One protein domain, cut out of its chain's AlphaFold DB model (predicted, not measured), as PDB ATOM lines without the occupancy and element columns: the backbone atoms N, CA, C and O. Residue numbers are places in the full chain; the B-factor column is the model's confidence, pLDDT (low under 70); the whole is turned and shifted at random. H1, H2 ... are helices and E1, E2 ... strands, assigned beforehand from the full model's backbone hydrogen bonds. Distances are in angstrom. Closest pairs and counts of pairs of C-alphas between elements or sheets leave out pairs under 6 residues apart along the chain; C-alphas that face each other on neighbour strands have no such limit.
ATOM      1  N   GLY A 351     -32.053   9.441  40.743       94.75
ATOM      2  CA  GLY A 351     -31.881   8.320  39.812       94.75
ATOM      3  C   GLY A 351     -31.891   6.951  40.499       94.75
ATOM      4  O   GLY A 351     -32.500   6.012  39.991       94.75
ATOM      5  N   SER A 352     -31.292   6.836  41.687       93.62
ATOM      6  CA  SER A 352     -31.359   5.627  42.517       93.62
ATOM      7  C   SER A 352     -32.791   5.314  42.949       93.62
ATOM      8  O   SER A 352     -33.202   4.158  42.864       93.62
ATOM      9  N   ARG A 353     -33.582   6.325  43.338       95.00
ATOM     10  CA  ARG A 353     -35.007   6.151  43.662       95.00
ATOM     11  C   ARG A 353     -35.826   5.704  42.446       95.00
ATOM     12  O   ARG A 353     -36.649   4.802  42.584       95.00
ATOM     13  N   ILE A 354     -35.565   6.276  41.267       95.38
ATOM     14  CA  ILE A 354     -36.185   5.873  39.990       95.38
ATOM     15  C   ILE A 354     -35.918   4.391  39.703       95.38
ATOM     16  O   ILE A 354     -36.861   3.620  39.531       95.38
ATOM     17  N   VAL A 355     -34.645   3.978  39.706       93.75
ATOM     18  CA  VAL A 355     -34.258   2.584  39.438       93.75
ATOM     19  C   VAL A 355     -34.835   1.645  40.498       93.75
ATOM     20  O   VAL A 355     -35.357   0.594  40.139       93.75
ATOM     21  N   SER A 356     -34.809   2.025  41.780       92.00
ATOM     22  CA  SER A 356     -35.367   1.220  42.875       92.00
ATOM     23  C   SER A 356     -36.868   0.961  42.705       92.00
ATOM     24  O   SER A 356     -37.295  -0.186  42.816       92.00
ATOM     25  N   LEU A 357     -37.659   1.988  42.377       92.94
ATOM     26  CA  LEU A 357     -39.102   1.845  42.159       92.94
ATOM     27  C   LEU A 357     -39.424   0.963  40.951       92.94
ATOM     28  O   LEU A 357     -40.234   0.046  41.070       92.94
ATOM     29  N   LEU A 358     -38.781   1.209  39.806       92.25
ATOM     30  CA  LEU A 358     -39.012   0.402  38.604       92.25
ATOM     31  C   LEU A 358     -38.556  -1.049  38.819       92.25
ATOM     32  O   LEU A 358     -39.255  -1.973  38.424       92.25
ATOM     33  N   SER A 359     -37.445  -1.268  39.526       89.75
ATOM     34  CA  SER A 359     -36.953  -2.617  39.826       89.75
ATOM     35  C   SER A 359     -37.840  -3.357  40.834       89.75
ATOM     36  O   SER A 359     -38.074  -4.542  40.632       89.75
ATOM     37  N   LYS A 360     -38.382  -2.688  41.870       87.69
ATOM     38  CA  LYS A 360     -39.309  -3.321  42.835       87.69
ATOM     39  C   LYS A 360     -40.609  -3.766  42.159       87.69
ATOM     40  O   LYS A 360     -41.071  -4.865  42.419       87.69
ATOM     41  N   PHE A 361     -41.206  -2.907  41.328       86.12
ATOM     42  CA  PHE A 361     -42.574  -3.117  40.829       86.12
ATOM     43  C   PHE A 361     -42.669  -3.666  39.397       86.12
ATOM     44  O   PHE A 361     -43.741  -4.111  39.000       86.12
ATOM     45  N   LEU A 362     -41.590  -3.613  38.607       84.75
ATOM     46  CA  LEU A 362     -41.535  -4.114  37.223       84.75
ATOM     47  C   LEU A 362     -40.336  -5.050  36.975       84.75
ATOM     48  O   LEU A 362     -40.112  -5.480  35.842       84.75
ATOM     49  N   GLY A 363     -39.524  -5.347  37.995       74.56
ATOM     50  CA  GLY A 363     -38.482  -6.367  37.898       74.56
ATOM     51  C   GLY A 363     -39.089  -7.748  37.647       74.56
ATOM     52  O   GLY A 363     -40.154  -8.064  38.168       74.56
ATOM     53  N   VAL A 364     -38.423  -8.573  36.838       66.88
ATOM     54  CA  VAL A 364     -38.860  -9.956  36.598       66.88
ATOM     55  C   VAL A 364     -38.331 -10.845  37.734       66.88
ATOM     56  O   VAL A 364     -37.104 -10.903  37.902       66.88
ATOM     57  N   PRO A 365     -39.194 -11.555  38.488       56.56
ATOM     58  CA  PRO A 365     -38.759 -12.487  39.525       56.56
ATOM     59  C   PRO A 365     -37.739 -13.506  38.997       56.56
ATOM     60  O   PRO A 365     -37.822 -13.975  37.861       56.56
ATOM     61  N   GLY A 366     -36.728 -13.829  39.805       55.16
ATOM     62  CA  GLY A 366     -35.702 -14.822  39.459       55.16
ATOM     63  C   GLY A 366     -34.617 -14.375  38.463       55.16
ATOM     64  O   GLY A 366     -33.642 -15.105  38.283       55.16
ATOM     65  N   LYS A 367     -34.699 -13.176  37.858       54.09
ATOM     66  CA  LYS A 367     -33.622 -12.626  36.999       54.09
ATOM     67  C   LYS A 367     -32.513 -11.877  37.754       54.09
ATOM     68  O   LYS A 367     -31.597 -11.364  37.122       54.09
ATOM     69  N   GLU A 368     -32.524 -11.865  39.086       53.22
ATOM     70  CA  GLU A 368     -31.562 -11.121  39.928       53.22
ATOM     71  C   GLU A 368     -30.077 -11.435  39.646       53.22
ATOM     72  O   GLU A 368     -29.210 -10.594  39.868       53.22
ATOM     73  N   ASN A 369     -29.777 -12.620  39.101       47.75
ATOM     74  CA  ASN A 369     -28.419 -13.051  38.746       47.75
ATOM     75  C   ASN A 369     -27.926 -12.585  37.356       47.75
ATOM     76  O   ASN A 369     -26.826 -12.965  36.938       47.75
ATOM     77  N   THR A 370     -28.683 -11.778  36.603       54.00
ATOM     78  CA  THR A 370     -28.163 -11.187  35.356       54.00
ATOM     79  C   THR A 370     -27.144 -10.087  35.660       54.00
ATOM     80  O   THR A 370     -27.412  -9.182  36.443       54.00
ATOM     81  N   ARG A 371     -25.978 -10.110  34.992       58.06
ATOM     82  CA  ARG A 371     -24.863  -9.157  35.225       58.06
ATOM     83  C   ARG A 371     -25.203  -7.673  35.021       58.06
ATOM     84  O   ARG A 371     -24.396  -6.825  35.389       58.06
ATOM     85  N   LEU A 372     -26.331  -7.363  34.386       64.44
ATOM     86  CA  LEU A 372     -26.785  -6.008  34.095       64.44
ATOM     87  C   LEU A 372     -28.212  -5.846  34.638       64.44
ATOM     88  O   LEU A 372     -29.045  -6.712  34.363       64.44
ATOM     89  N   PRO A 373     -28.513  -4.774  35.394       79.25
ATOM     90  CA  PRO A 373     -29.871  -4.509  35.852       79.25
ATOM     91  C   PRO A 373     -30.772  -4.145  34.667       79.25
ATOM     92  O   PRO A 373     -30.337  -3.455  33.739       79.25
ATOM     93  N   ARG A 374     -32.046  -4.558  34.726       87.25
ATOM     94  CA  ARG A 374     -33.061  -4.185  33.725       87.25
ATOM     95  C   ARG A 374     -33.153  -2.670  33.561       87.25
ATOM     96  O   ARG A 374     -33.158  -2.183  32.441       87.25
ATOM     97  N   PHE A 375     -33.212  -1.937  34.669       91.50
ATOM     98  CA  PHE A 375     -33.345  -0.485  34.659       91.50
ATOM     99  C   PHE A 375     -32.026   0.195  35.014       91.50
ATOM    100  O   PHE A 375     -31.405  -0.116  36.031       91.50
ATOM    101  N   THR A 376     -31.638   1.187  34.217       91.56
ATOM    102  CA  THR A 376     -30.614   2.170  34.591       91.56
ATOM    103  C   THR A 376     -31.155   3.587  34.409       91.56
ATOM    104  O   THR A 376     -32.139   3.806  33.702       91.56
ATOM    105  N   CYS A 377     -30.545   4.554  35.096       93.81
ATOM    106  CA  CYS A 377     -30.951   5.954  35.046       93.81
ATOM    107  C   CYS A 377     -29.716   6.851  34.911       93.81
ATOM    108  O   CYS A 377     -28.828   6.819  35.767       93.81
ATOM    109  N   ILE A 378     -29.687   7.665  33.860       91.88
ATOM    110  CA  ILE A 378     -28.614   8.617  33.546       91.88
ATOM    111  C   ILE A 378     -29.142  10.030  33.801       91.88
ATOM    112  O   ILE A 378     -30.263  10.355  33.411       91.88
ATOM    113  N   ASP A 379     -28.373  10.877  34.488       89.75
ATOM    114  CA  ASP A 379     -28.810  12.221  34.865       89.75
ATOM    115  C   ASP A 379     -28.218  13.314  33.959       89.75
ATOM    116  O   ASP A 379     -27.046  13.676  34.043       89.75
ATOM    117  N   HIS A 380     -29.060  13.886  33.098       89.62
ATOM    118  CA  HIS A 380     -28.698  14.938  32.142       89.62
ATOM    119  C   HIS A 380     -28.934  16.330  32.749       89.62
ATOM    120  O   HIS A 380     -29.696  17.144  32.226       89.62
ATOM    121  N   LEU A 381     -28.307  16.601  33.900       84.75
ATOM    122  CA  LEU A 381     -28.550  17.815  34.704       84.75
ATOM    123  C   LEU A 381     -27.728  19.046  34.284       84.75
ATOM    124  O   LEU A 381     -28.025  20.159  34.725       84.75
ATOM    125  N   LEU A 382     -26.704  18.849  33.448       81.69
ATOM    126  CA  LEU A 382     -25.829  19.909  32.925       81.69
ATOM    127  C   LEU A 382     -26.363  20.562  31.634       81.69
ATOM    128  O   LEU A 382     -25.857  21.605  31.229       81.69
ATOM    129  N   GLY A 383     -27.366  19.956  30.990       71.25
ATOM    130  CA  GLY A 383     -28.004  20.472  29.776       71.25
ATOM    131  C   GLY A 383     -29.340  21.174  30.038       71.25
ATOM    132  O   GLY A 383     -29.859  21.171  31.154       71.25
ATOM    133  N   SER A 384     -29.917  21.746  28.980       73.06
ATOM    134  CA  SER A 384     -31.299  22.238  28.963       73.06
ATOM    135  C   SER A 384     -32.056  21.578  27.799       73.06
ATOM    136  O   SER A 384     -31.538  21.620  26.682       73.06
ATOM    137  N   PRO A 385     -33.237  20.967  28.018       83.81
ATOM    138  CA  PRO A 385     -33.897  20.771  29.310       83.81
ATOM    139  C   PRO A 385     -33.174  19.734  30.188       83.81
ATOM    140  O   PRO A 385     -32.621  18.745  29.690       83.81
ATOM    141  N   LYS A 386     -33.210  19.954  31.508       90.69
ATOM    142  CA  LYS A 386     -32.703  18.999  32.503       90.69
ATOM    143  C   LYS A 386     -33.656  17.814  32.612       90.69
ATOM    144  O   LYS A 386     -34.866  18.003  32.717       90.69
ATOM    145  N   ARG A 387     -33.118  16.596  32.625       93.94
ATOM    146  CA  ARG A 387     -33.920  15.362  32.643       93.94
ATOM    147  C   ARG A 387     -33.136  14.162  33.164       93.94
ATOM    148  O   ARG A 387     -31.909  14.198  33.239       93.94
ATOM    149  N   TYR A 388     -33.862  13.101  33.476       94.62
ATOM    150  CA  TYR A 388     -33.341  11.770  33.755       94.62
ATOM    151  C   TYR A 388     -33.683  10.852  32.579       94.62
ATOM    152  O   TYR A 388     -34.857  10.673  32.270       94.62
ATOM    153  N   GLU A 389     -32.679  10.278  31.919       94.88
ATOM    154  CA  GLU A 389     -32.877   9.248  30.893       94.88
ATOM    155  C   GLU A 389     -32.994   7.894  31.598       94.88
ATOM    156  O   GLU A 389     -32.045   7.424  32.231       94.88
ATOM    157  N   ILE A 390     -34.174   7.284  31.515       94.88
ATOM    158  CA  ILE A 390     -34.443   5.925  31.984       94.88
ATOM    159  C   ILE A 390     -34.193   4.982  30.813       94.88
ATOM    160  O   ILE A 390     -34.770   5.161  29.739       94.88
ATOM    161  N   VAL A 391     -33.363   3.966  31.036       91.88
ATOM    162  CA  VAL A 391     -33.078   2.908  30.064       91.88
ATOM    163  C   VAL A 391     -33.594   1.588  30.623       91.88
ATOM    164  O   VAL A 391     -33.114   1.128  31.661       91.88
ATOM    165  N   ASP A 392     -34.560   0.990  29.931       90.50
ATOM    166  CA  ASP A 392     -34.976  -0.399  30.120       90.50
ATOM    167  C   ASP A 392     -34.182  -1.271  29.142       90.50
ATOM    168  O   ASP A 392     -34.456  -1.323  27.941       90.50
ATOM    169  N   CYS A 393     -33.157  -1.926  29.675       83.12
ATOM    170  CA  CYS A 393     -32.241  -2.805  28.962       83.12
ATOM    171  C   CYS A 393     -32.912  -4.095  28.460       83.12
ATOM    172  O   CYS A 393     -32.359  -4.749  27.581       83.12
ATOM    173  N   GLU A 394     -34.068  -4.482  29.010       81.62
ATOM    174  CA  GLU A 394     -34.802  -5.681  28.586       81.62
ATOM    175  C   GLU A 394     -35.736  -5.373  27.410       81.62
ATOM    176  O   GLU A 394     -35.811  -6.153  26.462       81.62
ATOM    177  N   LEU A 395     -36.375  -4.199  27.420       78.75
ATOM    178  CA  LEU A 395     -37.162  -3.693  26.287       78.75
ATOM    179  C   LEU A 395     -36.320  -2.959  25.225       78.75
ATOM    180  O   LEU A 395     -36.871  -2.516  24.219       78.75
ATOM    181  N   TYR A 396     -35.010  -2.791  25.449       77.19
ATOM    182  CA  TYR A 396     -34.115  -1.924  24.661       77.19
ATOM    183  C   TYR A 396     -34.666  -0.498  24.473       77.19
ATOM    184  O   TYR A 396     -34.433   0.161  23.457       77.19
ATOM    185  N   PHE A 397     -35.409  -0.014  25.467       81.25
ATOM    186  CA  PHE A 397     -36.226   1.187  25.366       81.25
ATOM    187  C   PHE A 397     -35.675   2.306  26.249       81.25
ATOM    188  O   PHE A 397     -35.228   2.073  27.372       81.25
ATOM    189  N   ARG A 398     -35.702   3.541  25.738       89.69
ATOM    190  CA  ARG A 398     -35.207   4.729  26.444       89.69
ATOM    191  C   ARG A 398     -36.282   5.797  26.522       89.69
ATOM    192  O   ARG A 398     -37.020   6.005  25.560       89.69
ATOM    193  N   MET A 399     -36.346   6.499  27.647       91.19
ATOM    194  CA  MET A 399     -37.284   7.602  27.840       91.19
ATOM    195  C   MET A 399     -36.713   8.701  28.727       91.19
ATOM    196  O   MET A 399     -36.076   8.436  29.742       91.19
ATOM    197  N   ASP A 400     -37.014   9.943  28.363       93.25
ATOM    198  CA  ASP A 400     -36.704  11.113  29.173       93.25
ATOM    199  C   ASP A 400     -37.813  11.377  30.203       93.25
ATOM    200  O   ASP A 400     -38.985  11.550  29.854       93.25
ATOM    201  N   LEU A 401     -37.426  11.463  31.475       93.25
ATOM    202  CA  LEU A 401     -38.245  11.933  32.588       93.25
ATOM    203  C   LEU A 401     -37.789  13.353  32.988       93.25
ATOM    204  O   LEU A 401     -36.675  13.511  33.499       93.25
ATOM    205  N   PRO A 402     -38.616  14.397  32.788       92.75
ATOM    206  CA  PRO A 402     -38.320  15.757  33.241       92.75
ATOM    207  C   PRO A 402     -38.043  15.832  34.748       92.75
ATOM    208  O   PRO A 402     -38.665  15.117  35.543       92.75
ATOM    209  N   VAL A 403     -37.132  16.722  35.158       91.19
ATOM    210  CA  VAL A 403     -36.739  16.877  36.574       91.19
ATOM    211  C   VAL A 403     -37.934  17.248  37.453       91.19
ATOM    212  O   VAL A 403     -38.031  16.777  38.582       91.19
ATOM    213  N   GLU A 404     -38.882  18.018  36.928       91.44
ATOM    214  CA  GLU A 404     -40.111  18.450  37.602       91.44
ATOM    215  C   GLU A 404     -41.031  17.270  37.955       91.44
ATOM    216  O   GLU A 404     -41.755  17.325  38.946       91.44
ATOM    217  N   LEU A 405     -40.997  16.184  37.173       91.19
ATOM    218  CA  LEU A 405     -41.705  14.940  37.493       91.19
ATOM    219  C   LEU A 405     -40.870  14.041  38.412       91.19
ATOM    220  O   LEU A 405     -41.411  13.488  39.368       91.19
ATOM    221  N   ALA A 406     -39.560  13.941  38.173       92.62
ATOM    222  CA  ALA A 406     -38.635  13.145  38.987       92.62
ATOM    223  C   ALA A 406     -38.491  13.652  40.438       92.62
ATOM    224  O   ALA A 406     -38.135  12.890  41.332       92.62
ATOM    225  N   THR A 407     -38.762  14.934  40.683       89.75
ATOM    226  CA  THR A 407     -38.699  15.568  42.014       89.75
ATOM    227  C   THR A 407     -40.058  15.703  42.698       89.75
ATOM    228  O   THR A 407     -40.107  16.061  43.871       89.75
ATOM    229  N   ASN A 408     -41.168  15.416  42.008       88.81
ATOM    230  CA  ASN A 408     -42.514  15.591  42.549       88.81
ATOM    231  C   ASN A 408     -42.977  14.337  43.316       88.81
ATOM    232  O   ASN A 408     -43.285  13.320  42.684       88.81
ATOM    233  N   PRO A 409     -43.161  14.401  44.653       88.50
ATOM    234  CA  PRO A 409     -43.472  13.215  45.457       88.50
ATOM    235  C   PRO A 409     -44.795  12.529  45.116       88.50
ATOM    236  O   PRO A 409     -45.005  11.362  45.454       88.50
ATOM    237  N   LYS A 410     -45.713  13.249  44.458       87.94
ATOM    238  CA  LYS A 410     -47.058  12.760  44.138       87.94
ATOM    239  C   LYS A 410     -47.101  11.916  42.863       87.94
ATOM    240  O   LYS A 410     -48.079  11.182  42.701       87.94
ATOM    241  N   VAL A 411     -46.096  12.005  41.988       89.38
ATOM    242  CA  VAL A 411     -46.035  11.255  40.722       89.38
ATOM    243  C   VAL A 411     -45.984   9.755  41.009       89.38
ATOM    244  O   VAL A 411     -45.167   9.304  41.808       89.38
ATOM    245  N   ASN A 412     -46.851   8.974  40.357       90.69
ATOM    246  CA  ASN A 412     -46.688   7.523  40.286       90.69
ATOM    247  C   ASN A 412     -45.774   7.201  39.102       90.69
ATOM    248  O   ASN A 412     -46.209   7.249  37.951       90.69
ATOM    249  N   LEU A 413     -44.506   6.926  39.398       92.50
ATOM    250  CA  LEU A 413     -43.474   6.675  38.399       92.50
ATOM    251  C   LEU A 413     -43.745   5.378  37.629       92.50
ATOM    252  O   LEU A 413     -43.547   5.342  36.422       92.50
ATOM    253  N   VAL A 414     -44.242   4.341  38.308       90.56
ATOM    254  CA  VAL A 414     -44.526   3.028  37.706       90.56
ATOM    255  C   VAL A 414     -45.706   3.124  36.735       90.56
ATOM    256  O   VAL A 414     -45.605   2.683  35.592       90.56
ATOM    257  N   SER A 415     -46.801   3.783  37.130       87.75
ATOM    258  CA  SER A 415     -47.934   4.022  36.220       87.75
ATOM    259  C   SER A 415     -47.569   4.953  35.059       87.75
ATOM    260  O   SER A 415     -48.038   4.751  33.940       87.75
ATOM    261  N   TRP A 416     -46.729   5.967  35.303       91.38
ATOM    262  CA  TRP A 416     -46.210   6.848  34.252       91.38
ATOM    263  C   TRP A 416     -45.347   6.074  33.247       91.38
ATOM    264  O   TRP A 416     -45.524   6.243  32.041       91.38
ATOM    265  N   TYR A 417     -44.476   5.186  33.738       91.62
ATOM    266  CA  TYR A 417     -43.620   4.320  32.932       91.62
ATOM    267  C   TYR A 417     -44.449   3.397  32.031       91.62
ATOM    268  O   TYR A 417     -44.297   3.444  30.811       91.62
ATOM    269  N   ASN A 418     -45.385   2.634  32.608       86.38
ATOM    270  CA  ASN A 418     -46.230   1.706  31.847       86.38
ATOM    271  C   ASN A 418     -47.018   2.439  30.752       86.38
ATOM    272  O   ASN A 418     -46.924   2.067  29.586       86.38
ATOM    273  N   ARG A 419     -47.659   3.572  31.077       84.94
ATOM    274  CA  ARG A 419     -48.360   4.408  30.085       84.94
ATOM    275  C   ARG A 419     -47.431   4.965  28.997       84.94
ATOM    276  O   ARG A 419     -47.870   5.214  27.873       84.94
ATOM    277  N   ARG A 420     -46.150   5.201  29.301       87.88
ATOM    278  CA  ARG A 420     -45.168   5.672  28.311       87.88
ATOM    279  C   ARG A 420     -44.727   4.560  27.360       87.88
ATOM    280  O   ARG A 420     -44.496   4.868  26.187       87.88
ATOM    281  N   VAL A 421     -44.639   3.328  27.861       85.06
ATOM    282  CA  VAL A 421     -44.369   2.098  27.100       85.06
ATOM    283  C   VAL A 421     -45.569   1.722  26.228       85.06
ATOM    284  O   VAL A 421     -45.391   1.549  25.028       85.06
ATOM    285  N   GLU A 422     -46.788   1.705  26.777       82.38
ATOM    286  CA  GLU A 422     -48.047   1.488  26.037       82.38
ATOM    287  C   GLU A 422     -48.132   2.410  24.816       82.38
ATOM    288  O   GLU A 422     -48.165   1.936  23.684       82.38
ATOM    289  N   ARG A 423     -48.012   3.730  25.020       81.44
ATOM    290  CA  ARG A 423     -48.016   4.725  23.930       81.44
ATOM    291  C   ARG A 423     -46.897   4.534  22.904       81.44
ATOM    292  O   ARG A 423     -47.044   4.939  21.753       81.44
ATOM    293  N   ALA A 424     -45.758   3.970  23.305       79.38
ATOM    294  CA  ALA A 424     -44.669   3.670  22.380       79.38
ATOM    295  C   ALA A 424     -44.990   2.441  21.517       79.38
ATOM    296  O   ALA A 424     -44.755   2.481  20.311       79.38
ATOM    297  N   PHE A 425     -45.591   1.400  22.101       79.56
ATOM    298  CA  PHE A 425     -46.101   0.246  21.358       79.56
ATOM    299  C   PHE A 425     -47.291   0.604  20.460       79.56
ATOM    300  O   PHE A 425     -47.325   0.148  19.323       79.56
ATOM    301  N   GLU A 426     -48.213   1.463  20.901       80.81
ATOM    302  CA  GLU A 426     -49.300   2.004  20.069       80.81
ATOM    303  C   GLU A 426     -48.752   2.795  18.876       80.81
ATOM    304  O   GLU A 426     -49.159   2.569  17.738       80.81
ATOM    305  N   SER A 427     -47.785   3.691  19.115       79.25
ATOM    306  CA  SER A 427     -47.126   4.453  18.051       79.25
ATOM    307  C   SER A 427     -46.373   3.540  17.083       79.25
ATOM    308  O   SER A 427     -46.424   3.770  15.876       79.25
ATOM    309  N   LEU A 428     -45.694   2.504  17.586       74.06
ATOM    310  CA  LEU A 428     -45.020   1.510  16.755       74.06
ATOM    311  C   LEU A 428     -46.037   0.724  15.920       74.06
ATOM    312  O   LEU A 428     -45.883   0.651  14.708       74.06
ATOM    313  N   ALA A 429     -47.100   0.197  16.529       74.50
ATOM    314  CA  ALA A 429     -48.162  -0.528  15.836       74.50
ATOM    315  C   ALA A 429     -48.833   0.333  14.754       74.50
ATOM    316  O   ALA A 429     -49.048  -0.138  13.637       74.50
ATOM    317  N   HIS A 430     -49.089   1.613  15.040       75.62
ATOM    318  CA  HIS A 430     -49.593   2.558  14.047       75.62
ATOM    319  C   HIS A 430     -48.608   2.738  12.881       75.62
ATOM    320  O   HIS A 430     -49.019   2.625  11.729       75.62
ATOM    321  N   GLU A 431     -47.314   2.952  13.138       70.44
ATOM    322  CA  GLU A 431     -46.298   3.061  12.077       70.44
ATOM    323  C   GLU A 431     -46.111   1.754  11.280       70.44
ATOM    324  O   GLU A 431     -45.857   1.803  10.074       70.44
ATOM    325  N   LEU A 432     -46.266   0.583  11.908       65.94
ATOM    326  CA  LEU A 432     -46.219  -0.721  11.237       65.94
ATOM    327  C   LEU A 432     -47.393  -0.897  10.265       65.94
ATOM    328  O   LEU A 432     -47.181  -1.224   9.094       65.94
ATOM    329  N   VAL A 433     -48.615  -0.641  10.740       70.81
ATOM    330  CA  VAL A 433     -49.859  -0.843   9.981       70.81
ATOM    331  C   VAL A 433     -50.053   0.252   8.928       70.81
ATOM    332  O   VAL A 433     -50.293  -0.054   7.763       70.81
ATOM    333  N   ALA A 434     -49.896   1.531   9.288       65.94
ATOM    334  CA  ALA A 434     -50.143   2.657   8.383       65.94
ATOM    335  C   ALA A 434     -49.156   2.718   7.203       65.94
ATOM    336  O   ALA A 434     -49.518   3.187   6.124       65.94
ATOM    337  N   ASN A 435     -47.926   2.217   7.385       61.31
ATOM    338  CA  ASN A 435     -46.935   2.108   6.312       61.31
ATOM    339  C   ASN A 435     -46.893   0.714   5.655       61.31
ATOM    340  O   ASN A 435     -46.062   0.505   4.773       61.31
ATOM    341  N   ASN A 436     -47.746  -0.233   6.074       62.72
ATOM    342  CA  ASN A 436     -47.753  -1.633   5.624       62.72
ATOM    343  C   ASN A 436     -46.381  -2.342   5.766       62.72
ATOM    344  O   ASN A 436     -46.049  -3.236   4.990       62.72
TER     345      ASN A 436
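What this domain is: This is residues 351 to 436 of the 596 residues of an uncharacterized protein of Paxillus involutus ATCC 200175 (UniProt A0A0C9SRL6). A small antiparallel wall of three strands has H1 packed along one face, while the long helix H3 starts at H1, passes near E3 and sticks out as an arm with residues 425 to 434. The printed part has 86 residues, with three named helices and three named strands in the order H1, E1, E2, E3, H2, H3; the sheet's order is E1, E2, E3, and the class is mixed, helices and strands. It is only just compact, close to loose, with a radius of gyration of the C-alphas of 14.3 A and spans of 41 by 37 by 24 A.

How they stand to each other: Start at H1, residues 351 to 362, and E1, residues 375 to 380: their closest C-alphas, Gly 351 and Cys 377, are 5.4 A apart. E2, residues 387 to 392, and E3, residues 397 to 402, form a meander with E1, each strand the antiparallel neighbour of the one before. Look for N 378 and O 389, 2.9 A apart in the hairpin E1 and E2, and N 390 and O 399, 2.8 A apart in the hairpin E2 and E3. H1 is on the sheet at a height of 9.2 A, over E1 and E2, and runs along the strands, at 27 degrees to E1 on the local plane. H2, residues 403 to 406, only grazes the sheet. H3, residues 413 to 434, touches H1 with residues 413 to 414 alone; the closest C-alphas, Leu 358 and Val 414, are 6.2 A apart, and the lines are only just about perpendicular, at 72 degrees. H3 and E3 are near each other, and H1 and H3 with the sheet make two layers, helices on one face of a sheet. In H1 and H3 every O i to N i+4 pair is within hydrogen-bond range; H2 is too short for one.

Where its parts are: Find C-alpha 351 at (-31.881, 8.320, 39.812); H1 runs 16.0 A from there. E1, E2 and E3 measure 16.3, 16.0 and 16.7 A, and H2 4.8 A. From C-alpha 413 at (-43.474, 6.675, 38.399), H3 runs 31.0 A to C-alpha 434 at (-50.143, 2.657, 8.383).

The domain as a whole: The C-alphas farthest apart, Pro 409 and Asn 436, are 42.7 A apart. The printed part has no cut; the link H1 to E1 is long, and its residues 365 to 371 stand free. The pLDDT is under 70 at residues 364 to 372, 432 and 434 to 436.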